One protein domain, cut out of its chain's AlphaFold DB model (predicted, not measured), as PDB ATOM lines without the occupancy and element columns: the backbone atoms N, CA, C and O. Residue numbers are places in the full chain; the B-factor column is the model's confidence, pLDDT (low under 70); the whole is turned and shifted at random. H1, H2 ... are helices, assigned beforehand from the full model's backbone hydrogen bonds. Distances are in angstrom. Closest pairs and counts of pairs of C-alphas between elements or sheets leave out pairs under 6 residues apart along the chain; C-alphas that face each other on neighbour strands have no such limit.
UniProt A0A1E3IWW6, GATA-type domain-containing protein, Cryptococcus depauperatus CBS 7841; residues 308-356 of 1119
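This is residues 308 to 356 of the 1119 residues of the protein "GATA-type domain-containing protein" of Cryptococcus depauperatus CBS 7841 (UniProt A0A1E3IWW6). Two short helices, H1 and H2, joined by a tight link, make a V, and the longer third helix, H3, lies over one face of that V and crosses both arms at steep tilts. H3 has H2 against its residues 339 to 346 and H1 against its residues 347 to 351, and the last residues, 353 to 356, fold back beside it. The printed part has 49 residues with three named helices, in the order H1, H2, H3, and no named strand; its class is all helix. It is compact, with a radius of gyration of the C-alphas of 10.0 A, yet elongated in outline, spanning 27 by 17 by 16 A.

The printed part begins with H1, residues 308 to 317, from C-alpha 308 at (-34.512, 42.403, 67.910). After residues 318 to 320 comes H2, residues 321 to 331, 15.3 A from first to last C-alpha; its C-alpha 321 is at (-47.156, 43.688, 83.765). Residues 332 to 336 lead to H3, residues 337 to 352, the longest helix with 16 residues and 22.7 A from first to last C-alpha. H3 ends with C-alpha 352 at (-28.937, 49.102, 75.479), and residues 353 to 356 follow it.

H1 and H2 touch only at the corner by their link, and only just, with 3 pairs of C-alphas within 8 A. Their closest C-alphas, those of Ala 317 and Ser 324, are 4.6 A apart. H1 and H2 run opposite ways at a steep tilt of 59 degrees. H2 touches H3, with residues 339 to 346 of H3 alone; the closest C-alphas of the two, those of Leu 326 and Leu 343, are 6.4 A apart. H2 and H3 run opposite ways at a steep tilt of 65 degrees. H1 touches H3 too, here with residues 347 to 351 of H3 alone. The closest C-alphas of H1 and H3 are those of Leu 309 and Ser 351, 5.9 A apart. H1 and H3 run opposite ways at a steep tilt of 58 degrees. In H1, H2 and H3 every pair of O i and N i+4 is within hydrogen-bond range.

The two C-alphas farthest apart are those of Thr 334 and Gly 353, at 27.6 A, while the first and last printed C-alphas, those of Gln 308 and Ile 356, are 16.6 A apart. The printed part has no cut. The links from H1 to H2 and from H2 to H3 are both tight, with 3 and 5 residues. The mean pLDDT of the printed part of this model is 96.9, and no printed residue is under 70.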
ATOM      1  N   GLN A 308     -35.110  42.788  66.629       94.62
ATOM      2  CA  GLN A 308     -34.512  42.403  67.910       94.62
ATOM      3  C   GLN A 308     -35.051  43.250  69.071       94.62
ATOM      4  O   GLN A 308     -35.474  42.686  70.077       94.62
ATOM      5  N   LEU A 309     -35.126  44.580  68.927       96.56
ATOM      6  CA  LEU A 309     -35.704  45.454  69.952       96.56
ATOM      7  C   LEU A 309     -37.183  45.127  70.197       96.56
ATOM      8  O   LEU A 309     -37.612  45.050  71.343       96.56
ATOM      9  N   ILE A 310     -37.948  44.839  69.140       96.00
ATOM     10  CA  ILE A 310     -39.351  44.409  69.266       96.00
ATOM     11  C   ILE A 310     -39.459  43.080  70.042       96.00
ATOM     12  O   ILE A 310     -40.361  42.917  70.864       96.00
ATOM     13  N   GLN A 311     -38.532  42.135  69.841       97.25
ATOM     14  CA  GLN A 311     -38.484  40.898  70.634       97.25
ATOM     15  C   GLN A 311     -38.113  41.153  72.103       97.25
ATOM     16  O   GLN A 311     -38.770  40.594  72.981       97.25
ATOM     17  N   LEU A 312     -37.137  42.024  72.379       97.12
ATOM     18  CA  LEU A 312     -36.748  42.403  73.744       97.12
ATOM     19  C   LEU A 312     -37.888  43.112  74.489       97.12
ATOM     20  O   LEU A 312     -38.171  42.764  75.632       97.12
ATOM     21  N   VAL A 313     -38.602  44.033  73.835       97.94
ATOM     22  CA  VAL A 313     -39.780  44.717  74.402       97.94
ATOM     23  C   VAL A 313     -40.910  43.731  74.697       97.94
ATOM     24  O   VAL A 313     -41.475  43.775  75.788       97.94
ATOM     25  N   ASN A 314     -41.197  42.783  73.801       97.00
ATOM     26  CA  ASN A 314     -42.203  41.745  74.056       97.00
ATOM     27  C   ASN A 314     -41.795  40.791  75.198       97.00
ATOM     28  O   ASN A 314     -42.637  40.408  76.009       97.00
ATOM     29  N   GLN A 315     -40.511  40.427  75.300       97.44
ATOM     30  CA  GLN A 315     -39.993  39.596  76.395       97.44
ATOM     31  C   GLN A 315     -39.970  40.343  77.738       97.44
ATOM     32  O   GLN A 315     -40.170  39.740  78.791       97.44
ATOM     33  N   ALA A 316     -39.733  41.653  77.723       97.38
ATOM     34  CA  ALA A 316     -39.827  42.498  78.903       97.38
ATOM     35  C   ALA A 316     -41.290  42.676  79.340       97.38
ATOM     36  O   ALA A 316     -41.600  42.512  80.517       97.38
ATOM     37  N   ALA A 317     -42.211  42.914  78.403       97.88
ATOM     38  CA  ALA A 317     -43.640  43.037  78.688       97.88
ATOM     39  C   ALA A 317     -44.242  41.748  79.280       97.88
ATOM     40  O   ALA A 317     -45.115  41.831  80.139       97.88
ATOM     41  N   SER A 318     -43.746  40.562  78.901       97.44
ATOM     42  CA  SER A 318     -44.169  39.292  79.518       97.44
ATOM     43  C   SER A 318     -43.592  39.040  80.920       97.44
ATOM     44  O   SER A 318     -44.072  38.150  81.619       97.44
ATOM     45  N   ARG A 319     -42.590  39.820  81.349       97.06
ATOM     46  CA  ARG A 319     -42.015  39.799  82.708       97.06
ATOM     47  C   ARG A 319     -42.552  40.916  83.604       97.06
ATOM     48  O   ARG A 319     -42.603  40.752  84.818       97.06
ATOM     49  N   HIS A 320     -42.944  42.043  83.014       97.25
ATOM     50  CA  HIS A 320     -43.342  43.255  83.720       97.25
ATOM     51  C   HIS A 320     -44.733  43.695  83.258       97.25
ATOM     52  O   HIS A 320     -44.887  44.347  82.224       97.25
ATOM     53  N   SER A 321     -45.752  43.363  84.054       96.94
ATOM     54  CA  SER A 321     -47.156  43.688  83.765       96.94
ATOM     55  C   SER A 321     -47.373  45.181  83.503       96.94
ATOM     56  O   SER A 321     -48.062  45.528  82.545       96.94
ATOM     57  N   TRP A 322     -46.715  46.067  84.265       97.44
ATOM     58  CA  TRP A 322     -46.774  47.519  84.056       97.44
ATOM     59  C   TRP A 322     -46.346  47.934  82.641       97.44
ATOM     60  O   TRP A 322     -47.014  48.760  82.021       97.44
ATOM     61  N   LEU A 323     -45.299  47.315  82.085       97.81
ATOM     62  CA  LEU A 323     -44.832  47.604  80.728       97.81
ATOM     63  C   LEU A 323     -45.841  47.115  79.678       97.81
ATOM     64  O   LEU A 323     -46.092  47.820  78.703       97.81
ATOM     65  N   SER A 324     -46.474  45.955  79.895       97.75
ATOM     66  CA  SER A 324     -47.563  45.493  79.022       97.75
ATOM     67  C   SER A 324     -48.755  46.464  79.031       97.75
ATOM     68  O   SER A 324     -49.258  46.820  77.965       97.75
ATOM     69  N   SER A 325     -49.139  46.986  80.202       97.44
ATOM     70  CA  SER A 325     -50.207  47.982  80.342       97.44
ATOM     71  C   SER A 325     -49.872  49.300  79.639       97.44
ATOM     72  O   SER A 325     -50.732  49.849  78.950       97.44
ATOM     73  N   LEU A 326     -48.627  49.783  79.740       97.88
ATOM     74  CA  LEU A 326     -48.166  50.961  78.993       97.88
ATOM     75  C   LEU A 326     -48.225  50.740  77.476       97.88
ATOM     76  O   LEU A 326     -48.689  51.622  76.757       97.88
ATOM     77  N   ILE A 327     -47.816  49.566  76.984       97.69
ATOM     78  CA  ILE A 327     -47.897  49.224  75.553       97.69
ATOM     79  C   ILE A 327     -49.359  49.200  75.081       97.69
ATOM     80  O   ILE A 327     -49.661  49.771  74.032       97.69
ATOM     81  N   TYR A 328     -50.279  48.610  75.852       97.50
ATOM     82  CA  TYR A 328     -51.709  48.612  75.518       97.50
ATOM     83  C   TYR A 328     -52.320  50.021  75.531       97.50
ATOM     84  O   TYR A 328     -53.040  50.373  74.596       97.50
ATOM     85  N   LYS A 329     -52.000  50.856  76.530       97.50
ATOM     86  CA  LYS A 329     -52.441  52.261  76.572       97.50
ATOM     87  C   LYS A 329     -51.883  53.084  75.408       97.50
ATOM     88  O   LYS A 329     -52.623  53.844  74.785       97.50
ATOM     89  N   ALA A 330     -50.603  52.919  75.077       97.06
ATOM     90  CA  ALA A 330     -49.968  53.616  73.961       97.06
ATOM     91  C   ALA A 330     -50.567  53.187  72.610       97.06
ATOM     92  O   ALA A 330     -50.858  54.037  71.771       97.06
ATOM     93  N   ALA A 331     -50.829  51.890  72.418       96.06
ATOM     94  CA  ALA A 331     -51.499  51.369  71.226       96.06
ATOM     95  C   ALA A 331     -52.974  51.808  71.117       96.06
ATOM     96  O   ALA A 331     -53.496  51.925  70.008       96.06
ATOM     97  N   GLY A 332     -53.639  52.059  72.249       93.31
ATOM     98  CA  GLY A 332     -54.995  52.610  72.317       93.31
ATOM     99  C   GLY A 332     -55.081  54.141  72.254       93.31
ATOM    100  O   GLY A 332     -56.187  54.669  72.318       93.31
ATOM    101  N   SER A 333     -53.952  54.856  72.154       89.56
ATOM    102  CA  SER A 333     -53.870  56.325  72.273       89.56
ATOM    103  C   SER A 333     -54.430  56.894  73.593       89.56
ATOM    104  O   SER A 333     -54.870  58.040  73.635       89.56
ATOM    105  N   THR A 334     -54.415  56.105  74.676       95.88
ATOM    106  CA  THR A 334     -54.908  56.482  76.019       95.88
ATOM    107  C   THR A 334     -53.801  56.628  77.069       95.88
ATOM    108  O   THR A 334     -54.094  56.907  78.231       95.88
ATOM    109  N   ALA A 335     -52.534  56.447  76.688       95.44
ATOM    110  CA  ALA A 335     -51.389  56.749  77.545       95.44
ATOM    111  C   ALA A 335     -51.229  58.267  77.731       95.44
ATOM    112  O   ALA A 335     -51.307  59.022  76.758       95.44
ATOM    113  N   SER A 336     -50.955  58.712  78.959       97.50
ATOM    114  CA  SER A 336     -50.537  60.099  79.210       97.50
ATOM    115  C   SER A 336     -49.141  60.387  78.629       97.50
ATOM    116  O   SER A 336     -48.399  59.469  78.275       97.50
ATOM    117  N   ALA A 337     -48.750  61.664  78.567       96.94
ATOM    118  CA  ALA A 337     -47.402  62.052  78.141       96.94
ATOM    119  C   ALA A 337     -46.310  61.382  79.003       96.94
ATOM    120  O   ALA A 337     -45.371  60.806  78.459       96.94
ATOM    121  N   GLU A 338     -46.488  61.353  80.329       97.06
ATOM    122  CA  GLU A 338     -45.591  60.638  81.248       97.06
ATOM    123  C   GLU A 338     -45.554  59.126  80.999       97.06
ATOM    124  O   GLU A 338     -44.514  58.493  81.162       97.06
ATOM    125  N   GLU A 339     -46.687  58.513  80.648       97.00
ATOM    126  CA  GLU A 339     -46.764  57.077  80.365       97.00
ATOM    127  C   GLU A 339     -46.053  56.723  79.053       97.00
ATOM    128  O   GLU A 339     -45.364  55.702  78.982       97.00
ATOM    129  N   LEU A 340     -46.142  57.595  78.044       97.38
ATOM    130  CA  LEU A 340     -45.357  57.496  76.813       97.38
ATOM    131  C   LEU A 340     -43.860  57.734  77.067       97.38
ATOM    132  O   LEU A 340     -43.030  57.041  76.479       97.38
ATOM    133  N   GLU A 341     -43.499  58.646  77.969       97.06
ATOM    134  CA  GLU A 341     -42.107  58.889  78.360       97.06
ATOM    135  C   GLU A 341     -41.519  57.712  79.160       97.06
ATOM    136  O   GLU A 341     -40.416  57.249  78.865       97.06
ATOM    137  N   LYS A 342     -42.275  57.156  80.118       97.25
ATOM    138  CA  LYS A 342     -41.924  55.938  80.874       97.25
ATOM    139  C   LYS A 342     -41.764  54.735  79.933       97.25
ATOM    140  O   LYS A 342     -40.799  53.979  80.070       97.25
ATOM    141  N   LEU A 343     -42.636  54.596  78.929       97.88
ATOM    142  CA  LEU A 343     -42.496  53.596  77.865       97.88
ATOM    143  C   LEU A 343     -41.240  53.844  77.009       97.88
ATOM    144  O   LEU A 343     -40.482  52.909  76.761       97.88
ATOM    145  N   GLY A 344     -40.975  55.090  76.606       97.44
ATOM    146  CA  GLY A 344     -39.777  55.474  75.854       97.44
ATOM    147  C   GLY A 344     -38.481  55.164  76.607       97.44
ATOM    148  O   GLY A 344     -37.588  54.522  76.053       97.44
ATOM    149  N   LYS A 345     -38.408  55.521  77.895       97.88
ATOM    150  CA  LYS A 345     -37.292  55.195  78.799       97.88
ATOM    151  C   LYS A 345     -37.095  53.681  78.944       97.88
ATOM    152  O   LYS A 345     -35.961  53.211  78.863       97.88
ATOM    153  N   ALA A 346     -38.174  52.903  79.071       97.88
ATOM    154  CA  ALA A 346     -38.096  51.441  79.110       97.88
ATOM    155  C   ALA A 346     -37.563  50.843  77.793       97.88
ATOM    156  O   ALA A 346     -36.671  49.997  77.820       97.88
ATOM    157  N   VAL A 347     -38.050  51.308  76.635       97.88
ATOM    158  CA  VAL A 347     -37.568  50.855  75.316       97.88
ATOM    159  C   VAL A 347     -36.102  51.249  75.089       97.88
ATOM    160  O   VAL A 347     -35.329  50.431  74.591       97.88
ATOM    161  N   ALA A 348     -35.689  52.451  75.502       97.56
ATOM    162  CA  ALA A 348     -34.304  52.913  75.394       97.56
ATOM    163  C   ALA A 348     -33.342  52.051  76.231       97.56
ATOM    164  O   ALA A 348     -32.332  51.580  75.700       97.56
ATOM    165  N   ARG A 349     -33.687  51.743  77.490       97.56
ATOM    166  CA  ARG A 349     -32.921  50.798  78.324       97.56
ATOM    167  C   ARG A 349     -32.831  49.408  77.691       97.56
ATOM    168  O   ARG A 349     -31.736  48.863  77.564       97.56
ATOM    169  N   LEU A 350     -33.948  48.871  77.195       97.44
ATOM    170  CA  LEU A 350     -33.970  47.568  76.517       97.44
ATOM    171  C   LEU A 350     -33.129  47.549  75.232       97.44
ATOM    172  O   LEU A 350     -32.527  46.523  74.930       97.44
ATOM    173  N   SER A 351     -33.027  48.667  74.504       97.06
ATOM    174  CA  SER A 351     -32.138  48.775  73.335       97.06
ATOM    175  C   SER A 351     -30.645  48.797  73.686       97.06
ATOM    176  O   SER A 351     -29.832  48.392  72.861       97.06
ATOM    177  N   LYS A 352     -30.296  49.188  74.919       97.06
ATOM    178  CA  LYS A 352     -28.937  49.102  75.479       97.06
ATOM    179  C   LYS A 352     -28.648  47.777  76.204       97.06
ATOM    180  O   LYS A 352     -27.505  47.516  76.557       97.06
ATOM    181  N   GLY A 353     -29.669  46.949  76.448       96.19
ATOM    182  CA  GLY A 353     -29.565  45.743  77.278       96.19
ATOM    183  C   GLY A 353     -29.590  46.002  78.792       96.19
ATOM    184  O   GLY A 353     -29.341  45.080  79.567       96.19
ATOM    185  N   GLU A 354     -29.904  47.226  79.224       96.75
ATOM    186  CA  GLU A 354     -30.013  47.599  80.640       96.75
ATOM    187  C   GLU A 354     -31.277  46.993  81.293       96.75
ATOM    188  O   GLU A 354     -32.327  46.893  80.645       96.75
ATOM    189  N   PRO A 355     -31.236  46.627  82.591       94.88
ATOM    190  CA  PRO A 355     -32.426  46.198  83.320       94.88
ATOM    191  C   PRO A 355     -33.430  47.352  83.492       94.88
ATOM    192  O   PRO A 355     -33.070  48.507  83.728       94.88
ATOM    193  N   ILE A 356     -34.723  47.025  83.414       96.75
ATOM    194  CA  ILE A 356     -35.827  47.995  83.537       96.75
ATOM    195  C   ILE A 356     -36.544  47.959  84.894       96.75
ATOM    196  O   ILE A 356     -37.558  48.635  85.057       96.75
TER     197      ILE A 356